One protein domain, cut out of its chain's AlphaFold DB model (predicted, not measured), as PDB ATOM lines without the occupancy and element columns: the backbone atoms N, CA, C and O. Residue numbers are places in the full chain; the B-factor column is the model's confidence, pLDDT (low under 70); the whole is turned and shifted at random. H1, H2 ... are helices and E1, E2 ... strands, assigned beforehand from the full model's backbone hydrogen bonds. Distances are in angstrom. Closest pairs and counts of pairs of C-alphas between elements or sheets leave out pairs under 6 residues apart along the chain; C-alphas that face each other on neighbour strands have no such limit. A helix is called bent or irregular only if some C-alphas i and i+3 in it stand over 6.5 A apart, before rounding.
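What this domain is: This is residues 33 to 67 and 86 to 119 of the 161 residues of the protein "Flagellar hook-length control protein" of Rhodobacter sphaeroides (strain KD131 / KCTC 12085) (UniProt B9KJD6). A long helix, H2, bent into two arms that make a wide angle, arches over one side of the model, and a second helix, H1, packs with residues 40 to 44 on the second arm, H2b. From there H1 leads away to a tight turn, after which a single strand, E1, folds back beside H1, running nearly opposite to it, the two coming closest near the turn, at Ala 50 and Ile 57; beyond H2b, the unnamed tail of residues 109 to 119 folds back toward the first arm, H2a. The printed part has 69 residues with two named helices and one named strand, in the order H1, E1, H2 along the chain, and E1 pairs with no named strand. The class is mostly helix, with 35 residues in helices and 7 in the strand. The whole is compact, with a radius of gyration of the C-alphas of 11.7 A and spans of 32 by 23 by 22 A.

Where its parts are: The longest helix is H2, residues 89 to 108, 20 residues. By its hydrogen bonds it was assigned as one helix, but it is bent: C-alphas 97 and 100 are 7.1 A apart, against about 5 A in a regular helix. Its arm H2a, residues 89 to 97, begins at C-alpha 89, at (105.218, 131.294, 26.672), and measures 12.7 A from first to last C-alpha. Its arm H2b, residues 100 to 108, measures 12.6 A and ends at C-alpha 108, at (96.347, 156.856, 34.355). Residues 98 and 99 belong to neither arm. H1 is residues 39 to 53, from Ala 39 to Gly 53, and is 21.0 A long; its C-alpha 39 stands at (106.209, 148.049, 23.241). E1 is residues 56 to 62, from Glu 56 to Ala 62, and is 19.5 A long.

How they stand to each other: The lines of the two arms H2a and H2b stand at a steep tilt of 60 degrees. H1 and H2b touch, with 8 pairs of C-alphas within 8 A; the closest are those of Pro 40 and Leu 102, 5.3 A apart. H1 touches H2b with residues 40 to 44 alone. The two run the same way at a steep tilt of 37 degrees, only just past shallow, and their centres are 11.3 A apart. H1 and H2a are apart, but only just, their closest C-alphas being 8.4 A from each other. H1 and E1 have 2 pairs of C-alphas within 8 A; the closest are those of Ala 50 and Ile 57, at 6.6 A, and their centres are 11.2 A apart. E1 is apart from H2a and from H2b. In H1, H2a and H2b every pair of O of residue i and N of residue i+4 is within hydrogen-bond range.

The domain as a whole: The two C-alphas farthest apart are those of Thr 65 and Gly 110, at 32.5 A, while the C-alphas of the first and last printed residues, Ala 33 and Gly 119, are 18.5 A apart. Residues 68 to 85 are cut out and not printed, and across the cut C-alphas 67 and 86 are 7.2 A apart. The link from E1 to H2 is the one across this cut; of its 26 residues, 18 are not printed. The link from H1 to E1, of 2 residues, is tight. The mean pLDDT of the printed part is 71.4. Confidence is low, under 70, at residues 35 and 51, at residues 53 to 66 and at residues 114 to 119; E1 has a mean of 64, while H2b has a mean of 81.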
ATOM      1  N   ALA A  33     106.404 144.698  18.146       73.38
ATOM      2  CA  ALA A  33     107.684 144.233  18.657       73.38
ATOM      3  C   ALA A  33     107.703 144.223  20.191       73.38
ATOM      4  O   ALA A  33     108.134 145.197  20.796       73.38
ATOM      5  N   LEU A  34     107.305 143.121  20.839       72.38
ATOM      6  CA  LEU A  34     107.280 143.034  22.314       72.38
ATOM      7  C   LEU A  34     108.668 143.197  22.966       72.38
ATOM      8  O   LEU A  34     108.773 143.511  24.147       72.38
ATOM      9  N   ALA A  35     109.741 142.983  22.204       69.00
ATOM     10  CA  ALA A  35     111.117 143.189  22.653       69.00
ATOM     11  C   ALA A  35     111.564 144.666  22.619       69.00
ATOM     12  O   ALA A  35     112.641 144.986  23.124       69.00
ATOM     13  N   ALA A  36     110.775 145.560  22.015       75.38
ATOM     14  CA  ALA A  36     111.094 146.980  21.952       75.38
ATOM     15  C   ALA A  36     110.805 147.674  23.299       75.38
ATOM     16  O   ALA A  36     109.833 147.335  23.974       75.38
ATOM     17  N   PRO A  37     111.603 148.682  23.693       73.56
ATOM     18  CA  PRO A  37     111.348 149.452  24.914       73.56
ATOM     19  C   PRO A  37     110.043 150.264  24.860       73.56
ATOM     20  O   PRO A  37     109.487 150.580  25.914       73.56
ATOM     21  N   ASP A  38     109.559 150.564  23.653       78.88
ATOM     22  CA  ASP A  38     108.314 151.287  23.375       78.88
ATOM     23  C   ASP A  38     107.090 150.362  23.245       78.88
ATOM     24  O   ASP A  38     105.958 150.836  23.185       78.88
ATOM     25  N   ALA A  39     107.288 149.037  23.281       79.06
ATOM     26  CA  ALA A  39     106.209 148.049  23.241       79.06
ATOM     27  C   ALA A  39     105.065 148.289  24.248       79.06
ATOM     28  O   ALA A  39     103.910 148.170  23.836       79.06
ATOM     29  N   PRO A  40     105.307 148.645  25.532       78.00
ATOM     30  CA  PRO A  40     104.214 148.893  26.471       78.00
ATOM     31  C   PRO A  40     103.433 150.171  26.143       78.00
ATOM     32  O   PRO A  40     102.250 150.252  26.455       78.00
ATOM     33  N   THR A  41     104.058 151.161  25.507       83.88
ATOM     34  CA  THR A  41     103.378 152.397  25.091       83.88
ATOM     35  C   THR A  41     102.540 152.164  23.838       83.88
ATOM     36  O   THR A  41     101.381 152.559  23.800       83.88
ATOM     37  N   GLU A  42     103.077 151.442  22.854       82.62
ATOM     38  CA  GLU A  42     102.321 151.034  21.665       82.62
ATOM     39  C   GLU A  42     101.128 150.147  22.046       82.62
ATOM     40  O   GLU A  42     100.009 150.368  21.591       82.62
ATOM     41  N   LEU A  43     101.334 149.166  22.932       79.12
ATOM     42  CA  LEU A  43     100.259 148.289  23.392       79.12
ATOM     43  C   LEU A  43      99.188 149.068  24.164       79.12
ATOM     44  O   LEU A  43      98.003 148.795  23.995       79.12
ATOM     45  N   GLN A  44      99.586 150.057  24.969       82.88
ATOM     46  CA  GLN A  44      98.645 150.965  25.618       82.88
ATOM     47  C   GLN A  44      97.770 151.690  24.596       82.88
ATOM     48  O   GLN A  44      96.551 151.679  24.754       82.88
ATOM     49  N   ASP A  45      98.370 152.310  23.581       83.25
ATOM     50  CA  ASP A  45      97.640 153.076  22.569       83.25
ATOM     51  C   ASP A  45      96.595 152.195  21.869       83.25
ATOM     52  O   ASP A  45      95.414 152.531  21.820       83.25
ATOM     53  N   ARG A  46      96.985 150.970  21.500       78.75
ATOM     54  CA  ARG A  46      96.083 149.972  20.903       78.75
ATOM     55  C   ARG A  46      94.938 149.559  21.819       78.75
ATOM     56  O   ARG A  46      93.814 149.377  21.353       78.75
ATOM     57  N   ILE A  47      95.196 149.400  23.119       78.50
ATOM     58  CA  ILE A  47      94.139 149.082  24.086       78.50
ATOM     59  C   ILE A  47      93.200 150.279  24.266       78.50
ATOM     60  O   ILE A  47      91.996 150.075  24.386       78.50
ATOM     61  N   LEU A  48      93.713 151.512  24.259       79.44
ATOM     62  CA  LEU A  48      92.892 152.725  24.317       79.44
ATOM     63  C   LEU A  48      91.989 152.838  23.081       79.44
ATOM     64  O   LEU A  48      90.795 153.109  23.224       79.44
ATOM     65  N   GLU A  49      92.526 152.559  21.890       77.00
ATOM     66  CA  GLU A  49      91.754 152.478  20.643       77.00
ATOM     67  C   GLU A  49      90.665 151.390  20.725       77.00
ATOM     68  O   GLU A  49      89.497 151.649  20.421       77.00
ATOM     69  N   ALA A  50      91.008 150.188  21.202       70.31
ATOM     70  CA  ALA A  50      90.060 149.080  21.355       70.31
ATOM     71  C   ALA A  50      88.983 149.351  22.416       70.31
ATOM     72  O   ALA A  50      87.815 149.009  22.224       70.31
ATOM     73  N   ALA A  51      89.352 149.998  23.524       68.81
ATOM     74  CA  ALA A  51      88.435 150.381  24.592       68.81
ATOM     75  C   ALA A  51      87.440 151.453  24.126       68.81
ATOM     76  O   ALA A  51      86.260 151.367  24.458       68.81
ATOM     77  N   ALA A  52      87.873 152.411  23.296       71.56
ATOM     78  CA  ALA A  52      86.975 153.372  22.646       71.56
ATOM     79  C   ALA A  52      85.993 152.693  21.667       71.56
ATOM     80  O   ALA A  52      84.901 153.205  21.394       71.56
ATOM     81  N   GLY A  53      86.377 151.529  21.138       64.06
ATOM     82  CA  GLY A  53      85.589 150.713  20.223       64.06
ATOM     83  C   GLY A  53      84.657 149.685  20.872       64.06
ATOM     84  O   GLY A  53      83.817 149.165  20.144       64.06
ATOM     85  N   GLU A  54      84.763 149.395  22.178       60.12
ATOM     86  CA  GLU A  54      84.122 148.230  22.830       60.12
ATOM     87  C   GLU A  54      84.195 146.975  21.934       60.12
ATOM     88  O   GLU A  54      83.197 146.535  21.356       60.12
ATOM     89  N   GLY A  55      85.402 146.435  21.748       62.06
ATOM     90  CA  GLY A  55      85.629 145.326  20.824       62.06
ATOM     91  C   GLY A  55      86.827 144.449  21.173       62.06
ATOM     92  O   GLY A  55      87.689 144.799  21.978       62.06
ATOM     93  N   GLU A  56      86.859 143.274  20.552       63.56
ATOM     94  CA  GLU A  56      88.030 142.401  20.510       63.56
ATOM     95  C   GLU A  56      88.926 142.834  19.344       63.56
ATOM     96  O   GLU A  56      88.430 143.043  18.235       63.56
ATOM     97  N   ILE A  57      90.231 142.950  19.589       66.69
ATOM     98  CA  ILE A  57      91.231 143.172  18.544       66.69
ATOM     99  C   ILE A  57      92.260 142.037  18.556       66.69
ATOM    100  O   ILE A  57      92.709 141.570  19.607       66.69
ATOM    101  N   GLU A  58      92.628 141.570  17.369       63.31
ATOM    102  CA  GLU A  58      93.717 140.614  17.171       63.31
ATOM    103  C   GLU A  58      94.947 141.387  16.686       63.31
ATOM    104  O   GLU A  58      94.823 142.266  15.836       63.31
ATOM    105  N   ILE A  59      96.112 141.110  17.275       68.81
ATOM    106  CA  ILE A  59      97.390 141.732  16.921       68.81
ATOM    107  C   ILE A  59      98.414 140.627  16.654       68.81
ATOM    108  O   ILE A  59      98.673 139.758  17.493       68.81
ATOM    109  N   VAL A  60      99.055 140.673  15.491       64.00
ATOM    110  CA  VAL A  60     100.200 139.807  15.183       64.00
ATOM    111  C   VAL A  60     101.449 140.342  15.899       64.00
ATOM    112  O   VAL A  60     101.782 141.520  15.780       64.00
ATOM    113  N   LEU A  61     102.163 139.498  16.656       65.88
ATOM    114  CA  LEU A  61     103.419 139.902  17.306       65.88
ATOM    115  C   LEU A  61     104.603 139.693  16.367       65.88
ATOM    116  O   LEU A  61     104.675 138.702  15.643       65.88
ATOM    117  N   ALA A  62     105.572 140.604  16.443       52.75
ATOM    118  CA  ALA A  62     106.901 140.405  15.885       52.75
ATOM    119  C   ALA A  62     107.956 140.289  16.995       52.75
ATOM    120  O   ALA A  62     107.889 141.011  17.989       52.75
ATOM    121  N   PRO A  63     108.984 139.441  16.835       51.66
ATOM    122  CA  PRO A  63     109.181 138.465  15.758       51.66
ATOM    123  C   PRO A  63     108.089 137.385  15.739       51.66
ATOM    124  O   PRO A  63     107.543 137.042  16.782       51.66
ATOM    125  N   GLU A  64     107.790 136.844  14.552       59.44
ATOM    126  CA  GLU A  64     106.779 135.792  14.310       59.44
ATOM    127  C   GLU A  64     106.904 134.574  15.249       59.44
ATOM    128  O   GLU A  64     105.940 133.847  15.473       59.44
ATOM    129  N   THR A  65     108.077 134.392  15.863       61.25
ATOM    130  CA  THR A  65     108.367 133.384  16.891       61.25
ATOM    131  C   THR A  65     107.559 133.562  18.177       61.25
ATOM    132  O   THR A  65     107.438 132.613  18.942       61.25
ATOM    133  N   LEU A  66     107.018 134.757  18.437       67.94
ATOM    134  CA  LEU A  66     106.147 135.050  19.578       67.94
ATOM    135  C   LEU A  66     104.667 134.729  19.286       67.94
ATOM    136  O   LEU A  66     103.870 134.641  20.225       67.94
ATOM    137  N   GLY A  67     104.314 134.487  18.019       70.00
ATOM    138  CA  GLY A  67     102.980 134.083  17.576       70.00
ATOM    139  C   GLY A  67     101.974 135.236  17.476       70.00
ATOM    140  O   GLY A  67     102.315 136.366  17.131       70.00
ATOM    141  N   THR A  86      98.120 135.034  24.495       72.44
ATOM    142  CA  THR A  86      99.330 134.816  23.689       72.44
ATOM    143  C   THR A  86      99.489 133.342  23.340       72.44
ATOM    144  O   THR A  86      99.313 132.486  24.205       72.44
ATOM    145  N   GLU A  87      99.900 133.037  22.108       73.00
ATOM    146  CA  GLU A  87     100.139 131.651  21.664       73.00
ATOM    147  C   GLU A  87     101.423 131.035  22.262       73.00
ATOM    148  O   GLU A  87     101.523 129.817  22.403       73.00
ATOM    149  N   THR A  88     102.398 131.863  22.662       72.44
ATOM    150  CA  THR A  88     103.713 131.409  23.147       72.44
ATOM    151  C   THR A  88     104.007 131.831  24.589       72.44
ATOM    152  O   THR A  88     103.601 132.897  25.056       72.44
ATOM    153  N   ALA A  89     104.772 130.999  25.307       72.56
ATOM    154  CA  ALA A  89     105.218 131.294  26.672       72.56
ATOM    155  C   ALA A  89     106.326 132.368  26.729       72.56
ATOM    156  O   ALA A  89     106.483 133.039  27.750       72.56
ATOM    157  N   GLU A  90     107.092 132.564  25.648       73.25
ATOM    158  CA  GLU A  90     108.099 133.633  25.558       73.25
ATOM    159  C   GLU A  90     107.446 135.022  25.533       73.25
ATOM    160  O   GLU A  90     107.889 135.921  26.251       73.25
ATOM    161  N   ALA A  91     106.335 135.179  24.806       72.75
ATOM    162  CA  ALA A  91     105.553 136.414  24.811       72.75
ATOM    163  C   ALA A  91     104.979 136.715  26.203       72.75
ATOM    164  O   ALA A  91     105.071 137.845  26.676       72.75
ATOM    165  N   ALA A  92     104.473 135.691  26.898       73.12
ATOM    166  CA  ALA A  92     103.975 135.819  28.267       73.12
ATOM    167  C   ALA A  92     105.052 136.332  29.243       73.12
ATOM    168  O   ALA A  92     104.783 137.197  30.077       73.12
ATOM    169  N   ARG A  93     106.294 135.838  29.120       75.50
ATOM    170  CA  ARG A  93     107.432 136.269  29.953       75.50
ATOM    171  C   ARG A  93     107.807 137.729  29.707       75.50
ATOM    172  O   ARG A  93     108.033 138.462  30.668       75.50
ATOM    173  N   LEU A  94     107.868 138.142  28.442       76.44
ATOM    174  CA  LEU A  94     108.163 139.525  28.058       76.44
ATOM    175  C   LEU A  94     107.056 140.480  28.518       76.44
ATOM    176  O   LEU A  94     107.355 141.531  29.085       76.44
ATOM    177  N   LEU A  95     105.794 140.074  28.356       74.06
ATOM    178  CA  LEU A  95     104.638 140.841  28.805       74.06
ATOM    179  C   LEU A  95     104.642 141.015  30.324       74.06
ATOM    180  O   LEU A  95     104.504 142.133  30.793       74.06
ATOM    181  N   SER A  96     104.884 139.952  31.096       74.94
ATOM    182  CA  SER A  96     104.932 140.022  32.564       74.94
ATOM    183  C   SER A  96     106.021 140.979  33.077       74.94
ATOM    184  O   SER A  96     105.809 141.695  34.054       74.94
ATOM    185  N   GLY A  97     107.161 141.071  32.382       78.06
ATOM    186  CA  GLY A  97     108.207 142.051  32.698       78.06
ATOM    187  C   GLY A  97     107.821 143.506  32.397       78.06
ATOM    188  O   GLY A  97     108.362 144.422  33.014       78.06
ATOM    189  N   GLN A  98     106.889 143.727  31.468       76.00
ATOM    190  CA  GLN A  98     106.437 145.055  31.030       76.00
ATOM    191  C   GLN A  98     105.069 145.449  31.602       76.00
ATOM    192  O   GLN A  98     104.716 146.628  31.587       76.00
ATOM    193  N   GLU A  99     104.335 144.486  32.160       74.62
ATOM    194  CA  GLU A  99     102.993 144.627  32.717       74.62
ATOM    195  C   GLU A  99     102.939 145.735  33.765       74.62
ATOM    196  O   GLU A  99     102.075 146.590  33.685       74.62
ATOM    197  N   GLY A 100     103.895 145.797  34.696       77.25
ATOM    198  CA  GLY A 100     103.890 146.837  35.730       77.25
ATOM    199  C   GLY A 100     103.933 148.260  35.158       77.25
ATOM    200  O   GLY A 100     103.288 149.160  35.689       77.25
ATOM    201  N   ARG A 101     104.652 148.467  34.045       80.44
ATOM    202  CA  ARG A 101     104.682 149.757  33.340       80.44
ATOM    203  C   ARG A 101     103.399 149.977  32.540       80.44
ATOM    204  O   ARG A 101     102.879 151.085  32.544       80.44
ATOM    205  N   LEU A 102     102.907 148.943  31.863       79.38
ATOM    206  CA  LEU A 102     101.670 148.994  31.088       79.38
ATOM    207  C   LEU A 102     100.460 149.302  31.988       79.38
ATOM    208  O   LEU A 102      99.669 150.172  31.655       79.38
ATOM    209  N   SER A 103     100.355 148.658  33.149       77.94
ATOM    210  CA  SER A 103      99.297 148.874  34.138       77.94
ATOM    211  C   SER A 103      99.301 150.306  34.669       77.94
ATOM    212  O   SER A 103      98.270 150.957  34.581       77.94
ATOM    213  N   ASP A 104     100.451 150.850  35.098       83.38
ATOM    214  CA  ASP A 104     100.545 152.259  35.539       83.38
ATOM    215  C   ASP A 104     100.084 153.232  34.443       83.38
ATOM    216  O   ASP A 104      99.365 154.201  34.696       83.38
ATOM    217  N   LEU A 105     100.479 152.948  33.201       84.38
ATOM    218  CA  LEU A 105     100.080 153.717  32.037       84.38
ATOM    219  C   LEU A 105      98.569 153.611  31.782       84.38
ATOM    220  O   LEU A 105      97.926 154.637  31.602       84.38
ATOM    221  N   LEU A 106      97.960 152.428  31.815       79.94
ATOM    222  CA  LEU A 106      96.519 152.279  31.586       79.94
ATOM    223  C   LEU A 106      95.669 152.834  32.732       79.94
ATOM    224  O   LEU A 106      94.652 153.484  32.473       79.94
ATOM    225  N   GLU A 107      96.113 152.669  33.977       81.88
ATOM    226  CA  GLU A 107      95.427 153.195  35.159       81.88
ATOM    227  C   GLU A 107      95.348 154.724  35.126       81.88
ATOM    228  O   GLU A 107      94.315 155.299  35.477       81.88
ATOM    229  N   LYS A 108      96.379 155.401  34.602       83.12
ATOM    230  CA  LYS A 108      96.347 156.856  34.355       83.12
ATOM    231  C   LYS A 108      95.241 157.289  33.397       83.12
ATOM    232  O   LYS A 108      94.787 158.427  33.477       83.12
ATOM    233  N   HIS A 109      94.810 156.400  32.507       77.12
ATOM    234  CA  HIS A 109      93.722 156.635  31.561       77.12
ATOM    235  C   HIS A 109      92.369 156.099  32.067       77.12
ATOM    236  O   HIS A 109      91.381 156.156  31.339       77.12
ATOM    237  N   GLY A 110      92.301 155.611  33.313       73.06
ATOM    238  CA  GLY A 110      91.078 155.076  33.917       73.06
ATOM    239  C   GLY A 110      90.708 153.666  33.448       73.06
ATOM    240  O   GLY A 110      89.564 153.253  33.621       73.06
ATOM    241  N   LEU A 111      91.651 152.932  32.849       75.06
ATOM    242  CA  LEU A 111      91.483 151.537  32.442       75.06
ATOM    243  C   LEU A 111      92.231 150.622  33.420       75.06
ATOM    244  O   LEU A 111      93.365 150.913  33.793       75.06
ATOM    245  N   SER A 112      91.629 149.502  33.820       70.69
ATOM    246  CA  SER A 112      92.273 148.529  34.711       70.69
ATOM    247  C   SER A 112      92.682 147.282  33.936       70.69
ATOM    248  O   SER A 112      91.858 146.641  33.293       70.69
ATOM    249  N   LEU A 113      93.956 146.896  34.006       70.69
ATOM    250  CA  LEU A 113      94.402 145.653  33.377       70.69
ATOM    251  C   LEU A 113      93.681 144.458  34.018       70.69
ATOM    252  O   LEU A 113      93.672 144.291  35.239       70.69
ATOM    253  N   GLY A 114      93.005 143.656  33.197       60.72
ATOM    254  CA  GLY A 114      91.969 142.763  33.680       60.72
ATOM    255  C   GLY A 114      92.305 141.287  33.539       60.72
ATOM    256  O   GLY A 114      91.835 140.672  32.598       60.72
ATOM    257  N   ARG A 115      92.949 140.680  34.545       53.22
ATOM    258  CA  ARG A 115      93.309 139.241  34.615       53.22
ATOM    259  C   ARG A 115      94.014 138.750  33.342       53.22
ATOM    260  O   ARG A 115      93.400 138.436  32.328       53.22
ATOM    261  N   HIS A 116      95.326 138.609  33.443       54.62
ATOM    262  CA  HIS A 116      96.157 138.181  32.326       54.62
ATOM    263  C   HIS A 116      96.156 136.653  32.265       54.62
ATOM    264  O   HIS A 116      96.624 135.993  33.187       54.62
ATOM    265  N   GLU A 117      95.629 136.088  31.182       49.50
ATOM    266  CA  GLU A 117      95.769 134.663  30.855       49.50
ATOM    267  C   GLU A 117      96.890 134.522  29.820       49.50
ATOM    268  O   GLU A 117      96.691 134.196  28.651       49.50
ATOM    269  N   ALA A 118      98.107 134.826  30.265       51.75
ATOM    270  CA  ALA A 118      99.317 134.561  29.508       51.75
ATOM    271  C   ALA A 118      99.829 133.178  29.928       51.75
ATOM    272  O   ALA A 118      99.968 132.918  31.123       51.75
ATOM    273  N   GLY A 119     100.049 132.283  28.958       49.06
ATOM    274  CA  GLY A 119     100.355 130.864  29.163       49.06
ATOM    275  C   GLY A 119     101.182 130.568  30.420       49.06
ATOM    276  O   GLY A 119     102.396 130.749  30.435       49.06
TER     277      GLY A 119